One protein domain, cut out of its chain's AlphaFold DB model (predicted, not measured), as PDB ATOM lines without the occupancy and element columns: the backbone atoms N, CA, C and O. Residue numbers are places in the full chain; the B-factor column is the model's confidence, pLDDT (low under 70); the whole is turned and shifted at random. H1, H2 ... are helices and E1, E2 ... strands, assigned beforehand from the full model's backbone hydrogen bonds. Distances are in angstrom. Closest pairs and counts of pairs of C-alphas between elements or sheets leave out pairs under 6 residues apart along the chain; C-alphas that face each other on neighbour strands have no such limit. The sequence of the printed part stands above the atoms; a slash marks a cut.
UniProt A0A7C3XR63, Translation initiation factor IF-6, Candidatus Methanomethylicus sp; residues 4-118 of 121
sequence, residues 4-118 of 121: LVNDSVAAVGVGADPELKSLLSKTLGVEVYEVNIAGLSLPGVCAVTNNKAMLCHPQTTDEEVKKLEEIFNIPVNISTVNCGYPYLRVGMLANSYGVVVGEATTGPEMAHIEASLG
ATOM      1  N   LEU A   4     161.921 197.803 193.740       97.19
ATOM      2  CA  LEU A   4     162.974 198.818 193.741       97.19
ATOM      3  C   LEU A   4     163.171 199.267 195.191       97.19
ATOM      4  O   LEU A   4     162.188 199.501 195.879       97.19
ATOM      5  N   VAL A   5     164.405 199.358 195.676       97.00
ATOM      6  CA  VAL A   5     164.662 199.641 197.093       97.00
ATOM      7  C   VAL A   5     165.968 200.403 197.269       97.00
ATOM      8  O   VAL A   5     166.931 200.130 196.548       97.00
ATOM      9  N   ASN A   6     165.979 201.340 198.211       95.19
ATOM     10  CA  ASN A   6     167.178 201.929 198.804       95.19
ATOM     11  C   ASN A   6     167.147 201.715 200.331       95.19
ATOM     12  O   ASN A   6     166.342 200.927 200.828       95.19
ATOM     13  N   ASP A   7     168.007 202.401 201.081       96.19
ATOM     14  CA  ASP A   7     168.146 202.145 202.521       96.19
ATOM     15  C   ASP A   7     166.950 202.627 203.371       96.19
ATOM     16  O   ASP A   7     166.863 202.267 204.543       96.19
ATOM     17  N   SER A   8     166.027 203.423 202.815       96.06
ATOM     18  CA  SER A   8     164.877 203.984 203.547       96.06
ATOM     19  C   SER A   8     163.516 203.597 202.969       96.06
ATOM     20  O   SER A   8     162.537 203.503 203.713       96.06
ATOM     21  N   VAL A   9     163.431 203.358 201.661       97.94
ATOM     22  CA  VAL A   9     162.172 203.181 200.937       97.94
ATOM     23  C   VAL A   9     162.255 202.000 199.972       97.94
ATOM     24  O   VAL A   9     163.224 201.833 199.229       97.94
ATOM     25  N   ALA A  10     161.185 201.209 199.926       97.94
ATOM     26  CA  ALA A  10     160.919 200.241 198.874       97.94
ATOM     27  C   ALA A  10     159.691 200.649 198.050       97.94
ATOM     28  O   ALA A  10     158.594 200.837 198.569       97.94
ATOM     29  N   ALA A  11     159.858 200.700 196.733       97.75
ATOM     30  CA  ALA A  11     158.768 200.794 195.782       97.75
ATOM     31  C   ALA A  11     158.443 199.418 195.195       97.75
ATOM     32  O   ALA A  11     159.317 198.696 194.699       97.75
ATOM     33  N   VAL A  12     157.161 199.076 195.219       98.19
ATOM     34  CA  VAL A  12     156.605 197.860 194.624       98.19
ATOM     35  C   VAL A  12     155.561 198.211 193.569       98.19
ATOM     36  O   VAL A  12     155.029 199.319 193.546       98.19
ATOM     37  N   GLY A  13     155.284 197.280 192.658       97.12
ATOM     38  CA  GLY A  13     154.227 197.461 191.664       97.12
ATOM     39  C   GLY A  13     152.844 197.612 192.299       97.12
ATOM     40  O   GLY A  13     152.559 196.976 193.315       97.12
ATOM     41  N   VAL A  14     151.973 198.416 191.684       95.69
ATOM     42  CA  VAL A  14     150.561 198.520 192.092       95.69
ATOM     43  C   VAL A  14     149.904 197.137 192.109       95.69
ATOM     44  O   VAL A  14     150.031 196.378 191.147       95.69
ATOM     45  N   GLY A  15     149.204 196.819 193.200       95.00
ATOM     46  CA  GLY A  15     148.586 195.507 193.414       95.00
ATOM     47  C   GLY A  15     149.537 194.437 193.958       95.00
ATOM     48  O   GLY A  15     149.187 193.257 193.948       95.00
ATOM     49  N   ALA A  16     150.728 194.818 194.431       95.44
ATOM     50  CA  ALA A  16     151.651 193.898 195.085       95.44
ATOM     51  C   ALA A  16     151.034 193.242 196.332       95.44
ATOM     52  O   ALA A  16     150.328 193.878 197.122       95.44
ATOM     53  N   ASP A  17     151.378 191.968 196.521       96.56
ATOM     54  CA  ASP A  17     150.915 191.140 197.632       96.56
ATOM     55  C   ASP A  17     151.164 191.826 198.998       96.56
ATOM     56  O   ASP A  17     152.297 192.235 199.290       96.56
ATOM     57  N   PRO A  18     150.135 191.970 199.857       96.94
ATOM     58  CA  PRO A  18     150.298 192.439 201.230       96.94
ATOM     59  C   PRO A  18     151.378 191.701 202.029       96.94
ATOM     60  O   PRO A  18     152.071 192.338 202.830       96.94
ATOM     61  N   GLU A  19     151.565 190.398 201.808       97.38
ATOM     62  CA  GLU A  19     152.613 189.622 202.477       97.38
ATOM     63  C   GLU A  19     154.009 190.091 202.061       97.38
ATOM     64  O   GLU A  19     154.868 190.299 202.920       97.38
ATOM     65  N   LEU A  20     154.220 190.361 200.766       95.75
ATOM     66  CA  LEU A  20     155.477 190.912 200.254       95.75
ATOM     67  C   LEU A  20     155.771 192.289 200.863       95.75
ATOM     68  O   LEU A  20     156.893 192.541 201.299       95.75
ATOM     69  N   LYS A  21     154.767 193.171 200.931       97.56
ATOM     70  CA  LYS A  21     154.922 194.506 201.534       97.56
ATOM     71  C   LYS A  21     155.298 194.413 203.016       97.56
ATOM     72  O   LYS A  21     156.225 195.085 203.466       97.56
ATOM     73  N   SER A  22     154.625 193.534 203.761       97.75
ATOM     74  CA  SER A  22     154.915 193.261 205.176       97.75
ATOM     75  C   SER A  22     156.327 192.702 205.372       97.75
ATOM     76  O   SER A  22     157.048 193.139 206.271       97.75
ATOM     77  N   LEU A  23     156.750 191.776 204.506       97.81
ATOM     78  CA  LEU A  23     158.087 191.188 204.537       97.81
ATOM     79  C   LEU A  23     159.174 192.241 204.298       97.81
ATOM     80  O   LEU A  23     160.141 192.283 205.060       97.81
ATOM     81  N   LEU A  24     159.012 193.098 203.283       97.56
ATOM     82  CA  LEU A  24     159.964 194.167 202.963       97.56
ATOM     83  C   LEU A  24     160.118 195.139 204.133       97.56
ATOM     84  O   LEU A  24     161.237 195.372 204.584       97.56
ATOM     85  N   SER A  25     159.002 195.633 204.670       97.69
ATOM     86  CA  SER A  25     159.030 196.584 205.781       97.69
ATOM     87  C   SER A  25     159.691 195.995 207.032       97.69
ATOM     88  O   SER A  25     160.573 196.615 207.616       97.69
ATOM     89  N   LYS A  26     159.345 194.757 207.412       97.69
ATOM     90  CA  LYS A  26     159.892 194.120 208.624       97.69
ATOM     91  C   LYS A  26     161.350 193.694 208.492       97.69
ATOM     92  O   LYS A  26     162.077 193.738 209.478       97.69
ATOM     93  N   THR A  27     161.756 193.230 207.312       97.94
ATOM     94  CA  THR A  27     163.095 192.656 207.109       97.94
ATOM     95  C   THR A  27     164.124 193.729 206.793       97.94
ATOM     96  O   THR A  27     165.244 193.657 207.286       97.94
ATOM     97  N   LEU A  28     163.752 194.712 205.968       97.00
ATOM     98  CA  LEU A  28     164.660 195.768 205.524       97.00
ATOM     99  C   LEU A  28     164.513 197.056 206.341       97.00
ATOM    100  O   LEU A  28     165.379 197.914 206.254       97.00
ATOM    101  N   GLY A  29     163.450 197.197 207.143       97.00
ATOM    102  CA  GLY A  29     163.218 198.401 207.947       97.00
ATOM    103  C   GLY A  29     162.828 199.626 207.117       97.00
ATOM    104  O   GLY A  29     163.063 200.747 207.553       97.00
ATOM    105  N   VAL A  30     162.257 199.411 205.929       97.94
ATOM    106  CA  VAL A  30     161.927 200.460 204.954       97.94
ATOM    107  C   VAL A  30     160.426 200.731 204.878       97.94
ATOM    108  O   VAL A  30     159.595 199.852 205.141       97.94
ATOM    109  N   GLU A  31     160.069 201.941 204.461       97.81
ATOM    110  CA  GLU A  31     158.696 202.288 204.099       97.81
ATOM    111  C   GLU A  31     158.360 201.729 202.712       97.81
ATOM    112  O   GLU A  31     159.193 201.752 201.807       97.81
ATOM    113  N   VAL A  32     157.152 201.186 202.536       98.19
ATOM    114  CA  VAL A  32     156.774 200.487 201.300       98.19
ATOM    115  C   VAL A  32     155.653 201.226 200.580       98.19
ATOM    116  O   VAL A  32     154.561 201.375 201.126       98.19
ATOM    117  N   TYR A  33     155.901 201.615 199.330       98.12
ATOM    118  CA  TYR A  33     154.955 202.347 198.485       98.12
ATOM    119  C   TYR A  33     154.636 201.587 197.199       98.12
ATOM    120  O   TYR A  33     155.505 200.973 196.582       98.12
ATOM    121  N   GLU A  34     153.380 201.665 196.765       97.50
ATOM    122  CA  GLU A  34     152.955 201.169 195.456       97.50
ATOM    123  C   GLU A  34     153.089 202.262 194.394       97.50
ATOM    124  O   GLU A  34     152.559 203.370 194.545       97.50
ATOM    125  N   VAL A  35     153.788 201.947 193.304       97.19
ATOM    126  CA  VAL A  35     154.077 202.901 192.229       97.19
ATOM    127  C   VAL A  35     153.931 202.269 190.849       97.19
ATOM    128  O   VAL A  35     154.065 201.054 190.674       97.19
ATOM    129  N   ASN A  36     153.715 203.138 189.865       96.75
ATOM    130  CA  ASN A  36     153.940 202.855 188.455       96.75
ATOM    131  C   ASN A  36     155.119 203.704 187.982       96.75
ATOM    132  O   ASN A  36     155.305 204.823 188.460       96.75
ATOM    133  N   ILE A  37     155.911 203.155 187.066       97.56
ATOM    134  CA  ILE A  37     156.989 203.877 186.387       97.56
ATOM    135  C   ILE A  37     156.771 203.693 184.891       97.56
ATOM    136  O   ILE A  37     156.785 202.556 184.414       97.56
ATOM    137  N   ALA A  38     156.555 204.790 184.162       97.06
ATOM    138  CA  ALA A  38     156.146 204.770 182.758       97.06
ATOM    139  C   ALA A  38     154.866 203.940 182.528       97.06
ATOM    140  O   ALA A  38     154.775 203.165 181.574       97.06
ATOM    141  N   GLY A  39     153.896 204.034 183.446       95.94
ATOM    142  CA  GLY A  39     152.655 203.254 183.398       95.94
ATOM    143  C   GLY A  39     152.808 201.753 183.688       95.94
ATOM    144  O   GLY A  39     151.831 201.014 183.570       95.94
ATOM    145  N   LEU A  40     153.999 201.283 184.076       96.06
ATOM    146  CA  LEU A  40     154.272 199.874 184.371       96.06
ATOM    147  C   LEU A  40     154.363 199.620 185.881       96.06
ATOM    148  O   LEU A  40     155.150 200.257 186.582       96.06
ATOM    149  N   SER A  41     153.664 198.589 186.362       96.50
ATOM    150  CA  SER A  41     153.733 198.095 187.750       96.50
ATOM    151  C   SER A  41     154.991 197.252 188.028       96.50
ATOM    152  O   SER A  41     154.951 196.274 188.775       96.50
ATOM    153  N   LEU A  42     156.121 197.577 187.395       96.56
ATOM    154  CA  LEU A  42     157.387 196.842 187.507       96.56
ATOM    155  C   LEU A  42     158.546 197.789 187.877       96.56
ATOM    156  O   LEU A  42     159.546 197.862 187.156       96.56
ATOM    157  N   PRO A  43     158.464 198.515 189.008       97.00
ATOM    158  CA  PRO A  43     159.438 199.561 189.331       97.00
ATOM    159  C   PRO A  43     160.872 199.031 189.410       97.00
ATOM    160  O   PRO A  43     161.815 199.688 188.983       97.00
ATOM    161  N   GLY A  44     161.040 197.796 189.879       96.06
ATOM    162  CA  GLY A  44     162.342 197.160 190.014       96.06
ATOM    163  C   GLY A  44     163.001 196.712 188.711       96.06
ATOM    164  O   GLY A  44     164.047 196.088 188.816       96.06
ATOM    165  N   VAL A  45     162.419 196.928 187.528       96.00
ATOM    166  CA  VAL A  45     163.114 196.776 186.230       96.00
ATOM    167  C   VAL A  45     163.174 198.103 185.470       96.00
ATOM    168  O   VAL A  45     164.141 198.364 184.757       96.00
ATOM    169  N   CYS A  46     162.164 198.952 185.668       97.44
ATOM    170  CA  CYS A  46     162.049 200.269 185.052       97.44
ATOM    171  C   CYS A  46     162.997 201.312 185.652       97.44
ATOM    172  O   CYS A  46     163.247 202.323 185.006       97.44
ATOM    173  N   ALA A  47     163.507 201.097 186.865       97.81
ATOM    174  CA  ALA A  47     164.347 202.068 187.547       97.81
ATOM    175  C   ALA A  47     165.526 201.427 188.286       97.81
ATOM    176  O   ALA A  47     165.534 200.231 188.603       97.81
ATOM    177  N   VAL A  48     166.519 202.264 188.564       97.81
ATOM    178  CA  VAL A  48     167.674 201.982 189.418       97.81
ATOM    179  C   VAL A  48     167.830 203.160 190.370       97.81
ATOM    180  O   VAL A  48     167.721 204.310 189.960       97.81
ATOM    181  N   THR A  49     168.052 202.878 191.648       97.56
ATOM    182  CA  THR A  49     168.121 203.901 192.693       97.56
ATOM    183  C   THR A  49     169.307 203.651 193.615       97.56
ATOM    184  O   THR A  49     169.744 202.508 193.772       97.56
ATOM    185  N   ASN A  50     169.818 204.718 194.217       96.12
ATOM    186  CA  ASN A  50     170.711 204.677 195.369       96.12
ATOM    187  C   ASN A  50     170.171 205.624 196.465       96.12
ATOM    188  O   ASN A  50     169.001 206.007 196.441       96.12
ATOM    189  N   ASN A  51     170.987 205.998 197.456       96.69
ATOM    190  CA  ASN A  51     170.532 206.912 198.519       96.69
ATOM    191  C   ASN A  51     170.636 208.396 198.137       96.69
ATOM    192  O   ASN A  51     170.310 209.255 198.949       96.69
ATOM    193  N   LYS A  52     171.157 208.708 196.947       96.38
ATOM    194  CA  LYS A  52     171.408 210.073 196.470       96.38
ATOM    195  C   LYS A  52     170.443 210.487 195.366       96.38
ATOM    196  O   LYS A  52     170.098 211.657 195.303       96.38
ATOM    197  N   ALA A  53     170.062 209.561 194.489       97.56
ATOM    198  CA  ALA A  53     169.241 209.824 193.318       97.56
ATOM    199  C   ALA A  53     168.661 208.533 192.715       97.56
ATOM    200  O   ALA A  53     169.084 207.414 193.031       97.56
ATOM    201  N   MET A  54     167.720 208.708 191.792       98.00
ATOM    202  CA  MET A  54     167.102 207.635 191.019       98.00
ATOM    203  C   MET A  54     167.174 207.921 189.519       98.00
ATOM    204  O   MET A  54     166.995 209.054 189.074       98.00
ATOM    205  N   LEU A  55     167.378 206.861 188.739       98.06
ATOM    206  CA  LEU A  55     167.160 206.849 187.299       98.06
ATOM    207  C   LEU A  55     165.947 205.989 186.951       98.06
ATOM    208  O   LEU A  55     165.821 204.858 187.427       98.06
ATOM    209  N   CYS A  56     165.090 206.508 186.078       98.00
ATOM    210  CA  CYS A  56     163.869 205.864 185.615       98.00
ATOM    211  C   CYS A  56     163.838 205.686 184.094       98.00
ATOM    212  O   CYS A  56     164.607 206.289 183.343       98.00
ATOM    213  N   HIS A  57     162.898 204.850 183.663       98.06
ATOM    214  CA  HIS A  57     162.549 204.606 182.272       98.06
ATOM    215  C   HIS A  57     162.360 205.932 181.501       98.06
ATOM    216  O   HIS A  57     161.742 206.861 182.021       98.06
ATOM    217  N   PRO A  58     162.807 206.039 180.235       97.62
ATOM    218  CA  PRO A  58     162.779 207.295 179.474       97.62
ATOM    219  C   PRO A  58     161.373 207.844 179.184       97.62
ATOM    220  O   PRO A  58     161.230 208.993 178.788       97.62
ATOM    221  N   GLN A  59     160.335 207.023 179.356       97.94
ATOM    222  CA  GLN A  59     158.927 207.414 179.184       97.94
ATOM    223  C   GLN A  59     158.193 207.680 180.509       97.94
ATOM    224  O   GLN A  59     156.969 207.783 180.507       97.94
ATOM    225  N   THR A  60     158.901 207.733 181.640       98.25
ATOM    226  CA  THR A  60     158.300 208.137 182.920       98.25
ATOM    227  C   THR A  60     157.812 209.580 182.815       98.25
ATOM    228  O   THR A  60     158.539 210.444 182.327       98.25
ATOM    229  N   THR A  61     156.567 209.832 183.218       98.19
ATOM    230  CA  THR A  61     155.957 211.163 183.085       98.19
ATOM    231  C   THR A  61     156.448 212.111 184.178       98.19
ATOM    232  O   THR A  61     156.823 211.667 185.259       98.19
ATOM    233  N   ASP A  62     156.369 213.425 183.950       97.81
ATOM    234  CA  ASP A  62     156.734 214.427 184.965       97.81
ATOM    235  C   ASP A  62     155.933 214.271 186.274       97.81
ATOM    236  O   ASP A  62     156.428 214.571 187.358       97.81
ATOM    237  N   GLU A  63     154.688 213.796 186.186       97.81
ATOM    238  CA  GLU A  63     153.853 213.501 187.356       97.81
ATOM    239  C   GLU A  63     154.372 212.287 188.135       97.81
ATOM    240  O   GLU A  63     154.445 212.325 189.364       97.81
ATOM    241  N   GLU A  64     154.763 211.219 187.433       97.88
ATOM    242  CA  GLU A  64     155.385 210.045 188.050       97.88
ATOM    243  C   GLU A  64     156.739 210.406 188.673       97.88
ATOM    244  O   GLU A  64     157.004 209.991 189.800       97.88
ATOM    245  N   VAL A  65     157.559 211.214 187.988       98.38
ATOM    246  CA  VAL A  65     158.844 211.719 188.503       98.38
ATOM    247  C   VAL A  65     158.630 212.458 189.821       98.38
ATOM    248  O   VAL A  65     159.197 212.048 190.829       98.38
ATOM    249  N   LYS A  66     157.751 213.468 189.856       98.12
ATOM    250  CA  LYS A  66     157.473 214.240 191.083       98.12
ATOM    251  C   LYS A  66     157.014 213.355 192.235       98.12
ATOM    252  O   LYS A  66     157.483 213.504 193.358       98.12
ATOM    253  N   LYS A  67     156.133 212.394 191.958       97.69
ATOM    254  CA  LYS A  67     155.669 211.443 192.972       97.69
ATOM    255  C   LYS A  67     156.815 210.581 193.512       97.69
ATOM    256  O   LYS A  67     156.858 210.304 194.707       97.69
ATOM    257  N   LEU A  68     157.727 210.129 192.652       98.06
ATOM    258  CA  LEU A  68     158.897 209.356 193.073       98.06
ATOM    259  C   LEU A  68     159.874 210.213 193.889       98.06
ATOM    260  O   LEU A  68     160.402 209.716 194.881       98.06
ATOM    261  N   GLU A  69     160.065 211.484 193.528       98.25
ATOM    262  CA  GLU A  69     160.881 212.427 194.305       98.25
ATOM    263  C   GLU A  69     160.299 212.650 195.702       98.25
ATOM    264  O   GLU A  69     161.033 212.592 196.684       98.25
ATOM    265  N   GLU A  70     158.981 212.830 195.812       97.75
ATOM    266  CA  GLU A  70     158.287 212.970 197.098       97.75
ATOM    267  C   GLU A  70     158.406 211.709 197.965       97.75
ATOM    268  O   GLU A  70     158.637 211.807 199.168       97.75
ATOM    269  N   ILE A  71     158.267 210.523 197.361       97.50
ATOM    270  CA  ILE A  71     158.328 209.239 198.072       97.50
ATOM    271  C   ILE A  71     159.748 208.932 198.557       97.50
ATOM    272  O   ILE A  71     159.935 208.527 199.700       97.50
ATOM    273  N   PHE A  72     160.749 209.071 197.686       97.31
ATOM    274  CA  PHE A  72     162.126 208.686 198.007       97.31
ATOM    275  C   PHE A  72     162.933 209.820 198.641       97.31
ATOM    276  O   PHE A  72     164.007 209.559 199.182       97.31
ATOM    277  N   ASN A  73     162.433 211.057 198.581       97.25
ATOM    278  CA  ASN A  73     163.111 212.268 199.035       97.25
ATOM    279  C   ASN A  73     164.522 212.429 198.426       97.25
ATOM    280  O   ASN A  73     165.472 212.833 199.099       97.25
ATOM    281  N   ILE A  74     164.653 212.078 197.145       97.25
ATOM    282  CA  ILE A  74     165.872 212.191 196.332       97.25
ATOM    283  C   ILE A  74     165.493 212.657 194.920       97.25
ATOM    284  O   ILE A  74     164.379 212.370 194.482       97.25
ATOM    285  N   PRO A  75     166.394 213.332 194.184       97.56
ATOM    286  CA  PRO A  75     166.163 213.687 192.787       97.56
ATOM    287  C   PRO A  75     165.941 212.450 191.910       97.56
ATOM    288  O   PRO A  75     166.636 211.434 192.046       97.56
ATOM    289  N   VAL A  76     165.008 212.563 190.967       98.06
ATOM    290  CA  VAL A  76     164.669 211.501 190.014       98.06
ATOM    291  C   VAL A  76     164.880 212.025 188.599       98.06
ATOM    292  O   VAL A  76     164.318 213.041 188.205       98.06
ATOM    293  N   ASN A  77     165.678 211.314 187.809       97.56
ATOM    294  CA  ASN A  77     165.919 211.631 186.402       97.56
ATOM    295  C   ASN A  77     165.542 210.447 185.511       97.56
ATOM    296  O   ASN A  77     165.426 209.310 185.964       97.56
ATOM    297  N   ILE A  78     165.388 210.701 184.215       97.94
ATOM    298  CA  ILE A  78     165.180 209.652 183.214       97.94
ATOM    299  C   ILE A  78     166.487 209.324 182.488       97.94
ATOM    300  O   ILE A  78     167.345 210.192 182.307       97.94
ATOM    301  N   SER A  79     166.657 208.069 182.077       97.19
ATOM    302  CA  SER A  79     167.838 207.629 181.326       97.19
ATOM    303  C   SER A  79     167.542 206.403 180.465       97.19
ATOM    304  O   SER A  79     166.514 205.744 180.609       97.19
ATOM    305  N   THR A  80     168.494 206.065 179.603       97.62
ATOM    306  CA  THR A  80     168.622 204.757 178.955       97.62
ATOM    307  C   THR A  80     169.943 204.099 179.347       97.62
ATOM    308  O   THR A  80     170.782 204.715 180.007       97.62
ATOM    309  N   VAL A  81     170.108 202.832 178.977       97.62
ATOM    310  CA  VAL A  81     171.344 202.052 179.131       97.62
ATOM    311  C   VAL A  81     171.553 201.205 177.875       97.62
ATOM    312  O   VAL A  81     170.596 200.975 177.143       97.62
ATOM    313  N   ASN A  82     172.753 200.680 177.619       97.38
ATOM    314  CA  ASN A  82     172.995 199.755 176.503       97.38
ATOM    315  C   ASN A  82     172.502 200.273 175.135       97.38
ATOM    316  O   ASN A  82     171.800 199.554 174.421       97.38
ATOM    317  N   CYS A  83     172.865 201.506 174.767       96.25
ATOM    318  CA  CYS A  83     172.524 202.111 173.479       96.25
ATOM    319  C   CYS A  83     171.007 202.310 173.296       96.25
ATOM    320  O   CYS A  83     170.414 201.902 172.294       96.25
ATOM    321  N   GLY A  84     170.374 202.972 174.268       96.62
ATOM    322  CA  GLY A  84     168.968 203.370 174.196       96.62
ATOM    323  C   GLY A  84     167.979 202.359 174.779       96.62
ATOM    324  O   GLY A  84     166.770 202.552 174.650       96.62
ATOM    325  N   TYR A  85     168.445 201.290 175.429       97.19
ATOM    326  CA  TYR A  85     167.559 200.329 176.077       97.19
ATOM    327  C   TYR A  85     166.859 200.969 177.291       97.19
ATOM    328  O   TYR A  85     167.523 201.559 178.149       97.19
ATOM    329  N   PRO A  86     165.523 200.860 177.400       96.56
ATOM    330  CA  PRO A  86     164.767 201.671 178.350       96.56
ATOM    331  C   PRO A  86     164.591 201.012 179.730       96.56
ATOM    332  O   PRO A  86     164.230 201.679 180.697       96.56
ATOM    333  N   TYR A  87     164.857 199.706 179.855       96.75
ATOM    334  CA  TYR A  87     164.769 198.984 181.126       96.75
ATOM    335  C   TYR A  87     166.121 198.968 181.831       96.75
ATOM    336  O   TYR A  87     166.929 198.049 181.663       96.75
ATOM    337  N   LEU A  88     166.351 200.002 182.631       96.19
ATOM    338  CA  LEU A  88     167.646 200.300 183.234       96.19
ATOM    339  C   LEU A  88     168.255 199.111 183.979       96.19
ATOM    340  O   LEU A  88     169.400 198.748 183.723       96.19
ATOM    341  N   ARG A  89     167.489 198.428 184.836       94.56
ATOM    342  CA  ARG A  89     168.057 197.375 185.696       94.56
ATOM    343  C   ARG A  89     168.492 196.107 184.952       94.56
ATOM    344  O   ARG A  89     169.162 195.261 185.531       94.56
ATOM    345  N   VAL A  90     168.124 195.962 183.679       94.31
ATOM    346  CA  VAL A  90     168.663 194.895 182.818       94.31
ATOM    347  C   VAL A  90     170.114 195.185 182.442       94.31
ATOM    348  O   VAL A  90     170.911 194.263 182.296       94.31
ATOM    349  N   GLY A  91     170.454 196.464 182.275       94.44
ATOM    350  CA  GLY A  91     171.765 196.906 181.822       94.44
ATOM    351  C   GLY A  91     172.644 197.516 182.903       94.44
ATOM    352  O   GLY A  91     173.805 197.772 182.615       94.44
ATOM    353  N   MET A  92     172.134 197.771 184.110       96.06
ATOM    354  CA  MET A  92     172.934 198.400 185.158       96.06
ATOM    355  C   MET A  92     172.520 198.039 186.585       96.06
ATOM    356  O   MET A  92     171.370 197.698 186.871       96.06
ATOM    357  N   LEU A  93     173.473 198.202 187.497       96.12
ATOM    358  CA  LEU A  93     173.298 198.148 188.945       96.12
ATOM    359  C   LEU A  93     174.055 199.320 189.565       96.12
ATOM    360  O   LEU A  93     175.172 199.613 189.145       96.12
ATOM    361  N   ALA A  94     173.476 199.970 190.569       96.12
ATOM    362  CA  ALA A  94     174.109 201.094 191.247       96.12
ATOM    363  C   ALA A  94     173.960 200.992 192.762       96.12
ATOM    364  O   ALA A  94     173.015 200.395 193.276       96.12
ATOM    365  N   ASN A  95     174.894 201.619 193.463       95.12
ATOM    366  CA  ASN A  95     174.755 202.012 194.856       95.12
ATOM    367  C   ASN A  95     175.255 203.461 195.004       95.12
ATOM    368  O   ASN A  95     175.500 204.156 194.017       95.12
ATOM    369  N   SER A  96     175.394 203.949 196.235       94.88
ATOM    370  CA  SER A  96     175.822 205.333 196.494       94.88
ATOM    371  C   SER A  96     177.306 205.609 196.193       94.88
ATOM    372  O   SER A  96     177.733 206.765 196.269       94.88
ATOM    373  N   TYR A  97     178.081 204.567 195.872       94.88
ATOM    374  CA  TYR A  97     179.529 204.604 195.641       94.88
ATOM    375  C   TYR A  97     179.916 204.378 194.180       94.88
ATOM    376  O   TYR A  97     181.027 204.724 193.790       94.88
ATOM    377  N   GLY A  98     179.038 203.788 193.372       95.38
ATOM    378  CA  GLY A  98     179.338 203.517 191.977       95.38
ATOM    379  C   GLY A  98     178.191 202.869 191.221       95.38
ATOM    380  O   GLY A  98     177.145 202.523 191.780       95.38
ATOM    381  N   VAL A  99     178.426 202.688 189.926       97.00
ATOM    382  CA  VAL A  99     177.512 202.046 188.988       97.00
ATOM    383  C   VAL A  99     178.288 201.066 188.115       97.00
ATOM    384  O   VAL A  99     179.410 201.336 187.696       97.00
ATOM    385  N   VAL A 100     177.687 199.911 187.853       97.25
ATOM    386  CA  VAL A 100     178.146 198.955 186.844       97.25
ATOM    387  C   VAL A 100     177.126 198.976 185.720       97.25
ATOM    388  O   VAL A 100     175.935 198.798 185.980       97.25
ATOM    389  N   VAL A 101     177.588 199.190 184.491       97.56
ATOM    390  CA  VAL A 101     176.754 199.231 183.284       97.56
ATOM    391  C   VAL A 101     177.206 198.170 182.283       97.56
ATOM    392  O   VAL A 101     178.358 197.737 182.298       97.56
ATOM    393  N   GLY A 102     176.296 197.736 181.417       97.31
ATOM    394  CA  GLY A 102     176.606 196.811 180.335       97.31
ATOM    395  C   GLY A 102     177.517 197.450 179.287       97.31
ATOM    396  O   GLY A 102     177.477 198.660 179.063       97.31
ATOM    397  N   GLU A 103     178.321 196.618 178.624       97.19
ATOM    398  CA  GLU A 103     179.351 197.033 177.655       97.19
ATOM    399  C   GLU A 103     178.804 197.867 176.487       97.19
ATOM    400  O   GLU A 103     179.492 198.735 175.962       97.19
ATOM    401  N   ALA A 104     177.545 197.645 176.104       97.25
ATOM    402  CA  ALA A 104     176.896 198.387 175.029       97.25
ATOM    403  C   ALA A 104     176.478 199.817 175.430       97.25
ATOM    404  O   ALA A 104     175.926 200.542 174.602       97.25
ATOM    405  N   THR A 105     176.673 200.223 176.689       97.75
ATOM    406  CA  THR A 105     176.323 201.568 177.166       97.75
ATOM    407  C   THR A 105     177.271 202.595 176.564       97.75
ATOM    408  O   THR A 105     178.493 202.472 176.652       97.75
ATOM    409  N   THR A 106     176.710 203.619 175.931       97.25
ATOM    410  CA  THR A 106     177.495 204.608 175.184       97.25
ATOM    411  C   THR A 106     178.169 205.614 176.122       97.25
ATOM    412  O   THR A 106     177.715 205.840 177.241       97.25
ATOM    413  N   GLY A 107     179.242 206.273 175.666       96.81
ATOM    414  CA  GLY A 107     179.926 207.312 176.453       96.81
ATOM    415  C   GLY A 107     178.994 208.428 176.966       96.81
ATOM    416  O   GLY A 107     179.043 208.737 178.155       96.81
ATOM    417  N   PRO A 108     178.109 209.004 176.127       96.31
ATOM    418  CA  PRO A 108     177.121 209.984 176.582       96.31
ATOM    419  C   PRO A 108     176.126 209.436 177.614       96.31
ATOM    420  O   PRO A 108     175.825 210.134 178.580       96.31
ATOM    421  N   GLU A 109     175.638 208.197 177.451       96.75
ATOM    422  CA  GLU A 109     174.773 207.553 178.453       96.75
ATOM    423  C   GLU A 109     175.506 207.395 179.783       96.75
ATOM    424  O   GLU A 109     174.955 207.726 180.825       96.75
ATOM    425  N   MET A 110     176.760 206.942 179.754       95.88
ATOM    426  CA  MET A 110     177.577 206.759 180.952       95.88
ATOM    427  C   MET A 110     177.783 208.080 181.701       95.88
ATOM    428  O   MET A 110     177.521 208.144 182.899       95.88
ATOM    429  N   ALA A 111     178.145 209.153 180.989       95.62
ATOM    430  CA  ALA A 111     178.310 210.480 181.581       95.62
ATOM    431  C   ALA A 111     177.005 211.007 182.208       95.62
ATOM    432  O   ALA A 111     177.019 211.561 183.309       95.62
ATOM    433  N   HIS A 112     175.866 210.810 181.534       96.44
ATOM    434  CA  HIS A 112     174.553 211.185 182.066       96.44
ATOM    435  C   HIS A 112     174.165 210.354 183.295       96.44
ATOM    436  O   HIS A 112     173.671 210.908 184.277       96.44
ATOM    437  N   ILE A 113     174.422 209.044 183.265       96.75
ATOM    438  CA  ILE A 113     174.164 208.121 184.373       96.75
ATOM    439  C   ILE A 113     174.961 208.529 185.616       96.75
ATOM    440  O   ILE A 113     174.391 208.634 186.702       96.75
ATOM    441  N   GLU A 114     176.263 208.771 185.470       95.38
ATOM    442  CA  GLU A 114     177.150 209.135 186.580       95.38
ATOM    443  C   GLU A 114     176.746 210.465 187.223       95.38
ATOM    444  O   GLU A 114     176.664 210.565 188.454       95.38
ATOM    445  N   ALA A 115     176.439 211.469 186.396       95.31
ATOM    446  CA  ALA A 115     175.973 212.769 186.863       95.31
ATOM    447  C   ALA A 115     174.620 212.655 187.580       95.31
ATOM    448  O   ALA A 115     174.454 213.166 188.689       95.31
ATOM    449  N   SER A 116     173.670 211.936 186.982       95.94
ATOM    450  CA  SER A 116     172.306 211.811 187.502       95.94
ATOM    451  C   SER A 116     172.216 210.965 188.770       95.94
ATOM    452  O   SER A 116     171.335 211.212 189.588       95.94
ATOM    453  N   LEU A 117     173.108 209.985 188.962       96.06
ATOM    454  CA  LEU A 117     173.161 209.157 190.175       96.06
ATOM    455  C   LEU A 117     173.934 209.806 191.338       96.06
ATOM    456  O   LEU A 117     174.075 209.185 192.397       96.06
ATOM    457  N   GLY A 118     174.456 211.024 191.159       93.94
ATOM    458  CA  GLY A 118     175.248 211.711 192.183       93.94
ATOM    459  C   GLY A 118     176.565 210.992 192.498       93.94
ATOM    460  O   GLY A 118     176.983 210.920 193.663       93.94
TER     461      GLY A 118
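What this domain is: This is residues 4 to 118 of the 121 residues of the protein "Translation initiation factor IF-6" of Candidatus Methanomethylicus sp (UniProt A0A7C3XR63). Three small sheets follow one another along the longest axis: the pair E1 and E2 at one end, the sheet E3, E4 and E5 in the middle and the hairpin E6 and E7 towards the other end. H1 and H3 sandwich E1 and E2, H3 also covers one face of the middle sheet over its edge strand E5, and H5, near the other end, lies beside E7 and only grazes the middle sheet with its residues 112 to 116. The printed part has 115 residues, with five named helices and seven named strands in the order E1 H1 E2 H2 E3 E4 H3 E5 H4 E6 E7 H5; the class is mixed, helices and strands. The middle sheet is mixed, E1 and E2 are parallel, and E6 and E7 are antiparallel. The whole is compact, with a radius of gyration of the C-alphas of 13.5 A and spans of 41 by 28 by 22 A.

How they stand to each other: Look first at E1, residues 9 to 13, H1, residues 18 to 28, and E2, residues 31 to 35: a strand-helix-strand unit, two parallel neighbour strands with a helix between, its crossover right-handed. N 10 and O 31 are 2.8 A apart, within hydrogen-bond range. The closest C-alphas of H1 and E2, Ser 25 and Glu 31, are 6.0 A apart. H2, residues 43 to 46, leads to the hairpin of E3, residues 47 to 49, and E4, residues 54 to 56, where N 55 and O 48 are 2.8 A apart. With H3, residues 62 to 72, and E5, residues 76 to 78, E4 makes a second right-handed unit; N 56 and O 77 are 2.8 A apart. H3 is on this sheet, in two layers, a helix on one face: its height over the sheet is 8.3 A, and it lies over E5, slantwise to the strands at 34 degrees on the local plane. The closest C-alphas of H3 and E1, Phe 72 and Val 9, are 6.2 A apart. H4, residues 88 to 91, touches H2, C-alphas 45 and 89 being closest at 5.0 A. In the hairpin of E6, residues 92 to 94, and E7, residues 99 to 101, N 100 and O 93 are 2.8 A apart. H5, residues 107 to 116, only grazes the sheet E3 E4 E5; its Ser 116 and Asn 77 have the closest C-alphas to E5, 6.5 A. In H1, H3 and H5 every O i to N i+4 pair is within hydrogen-bond range; H2 and H4 are too short for one.

Where its parts are: Find C-alpha 9 at (162.172, 203.181, 200.937), where E1 begins its 13.5 A. H1 measures 15.4 A, E2 12.8 A and H3 15.2 A. H5 runs 14.2 A to C-alpha 116 at (172.306, 211.811, 187.502).

The domain as a whole: The two C-alphas farthest apart are Glu 19 and Gly 107, 41.7 A. The printed part has no cut and no long link, and no printed residue is under 70 in pLDDT.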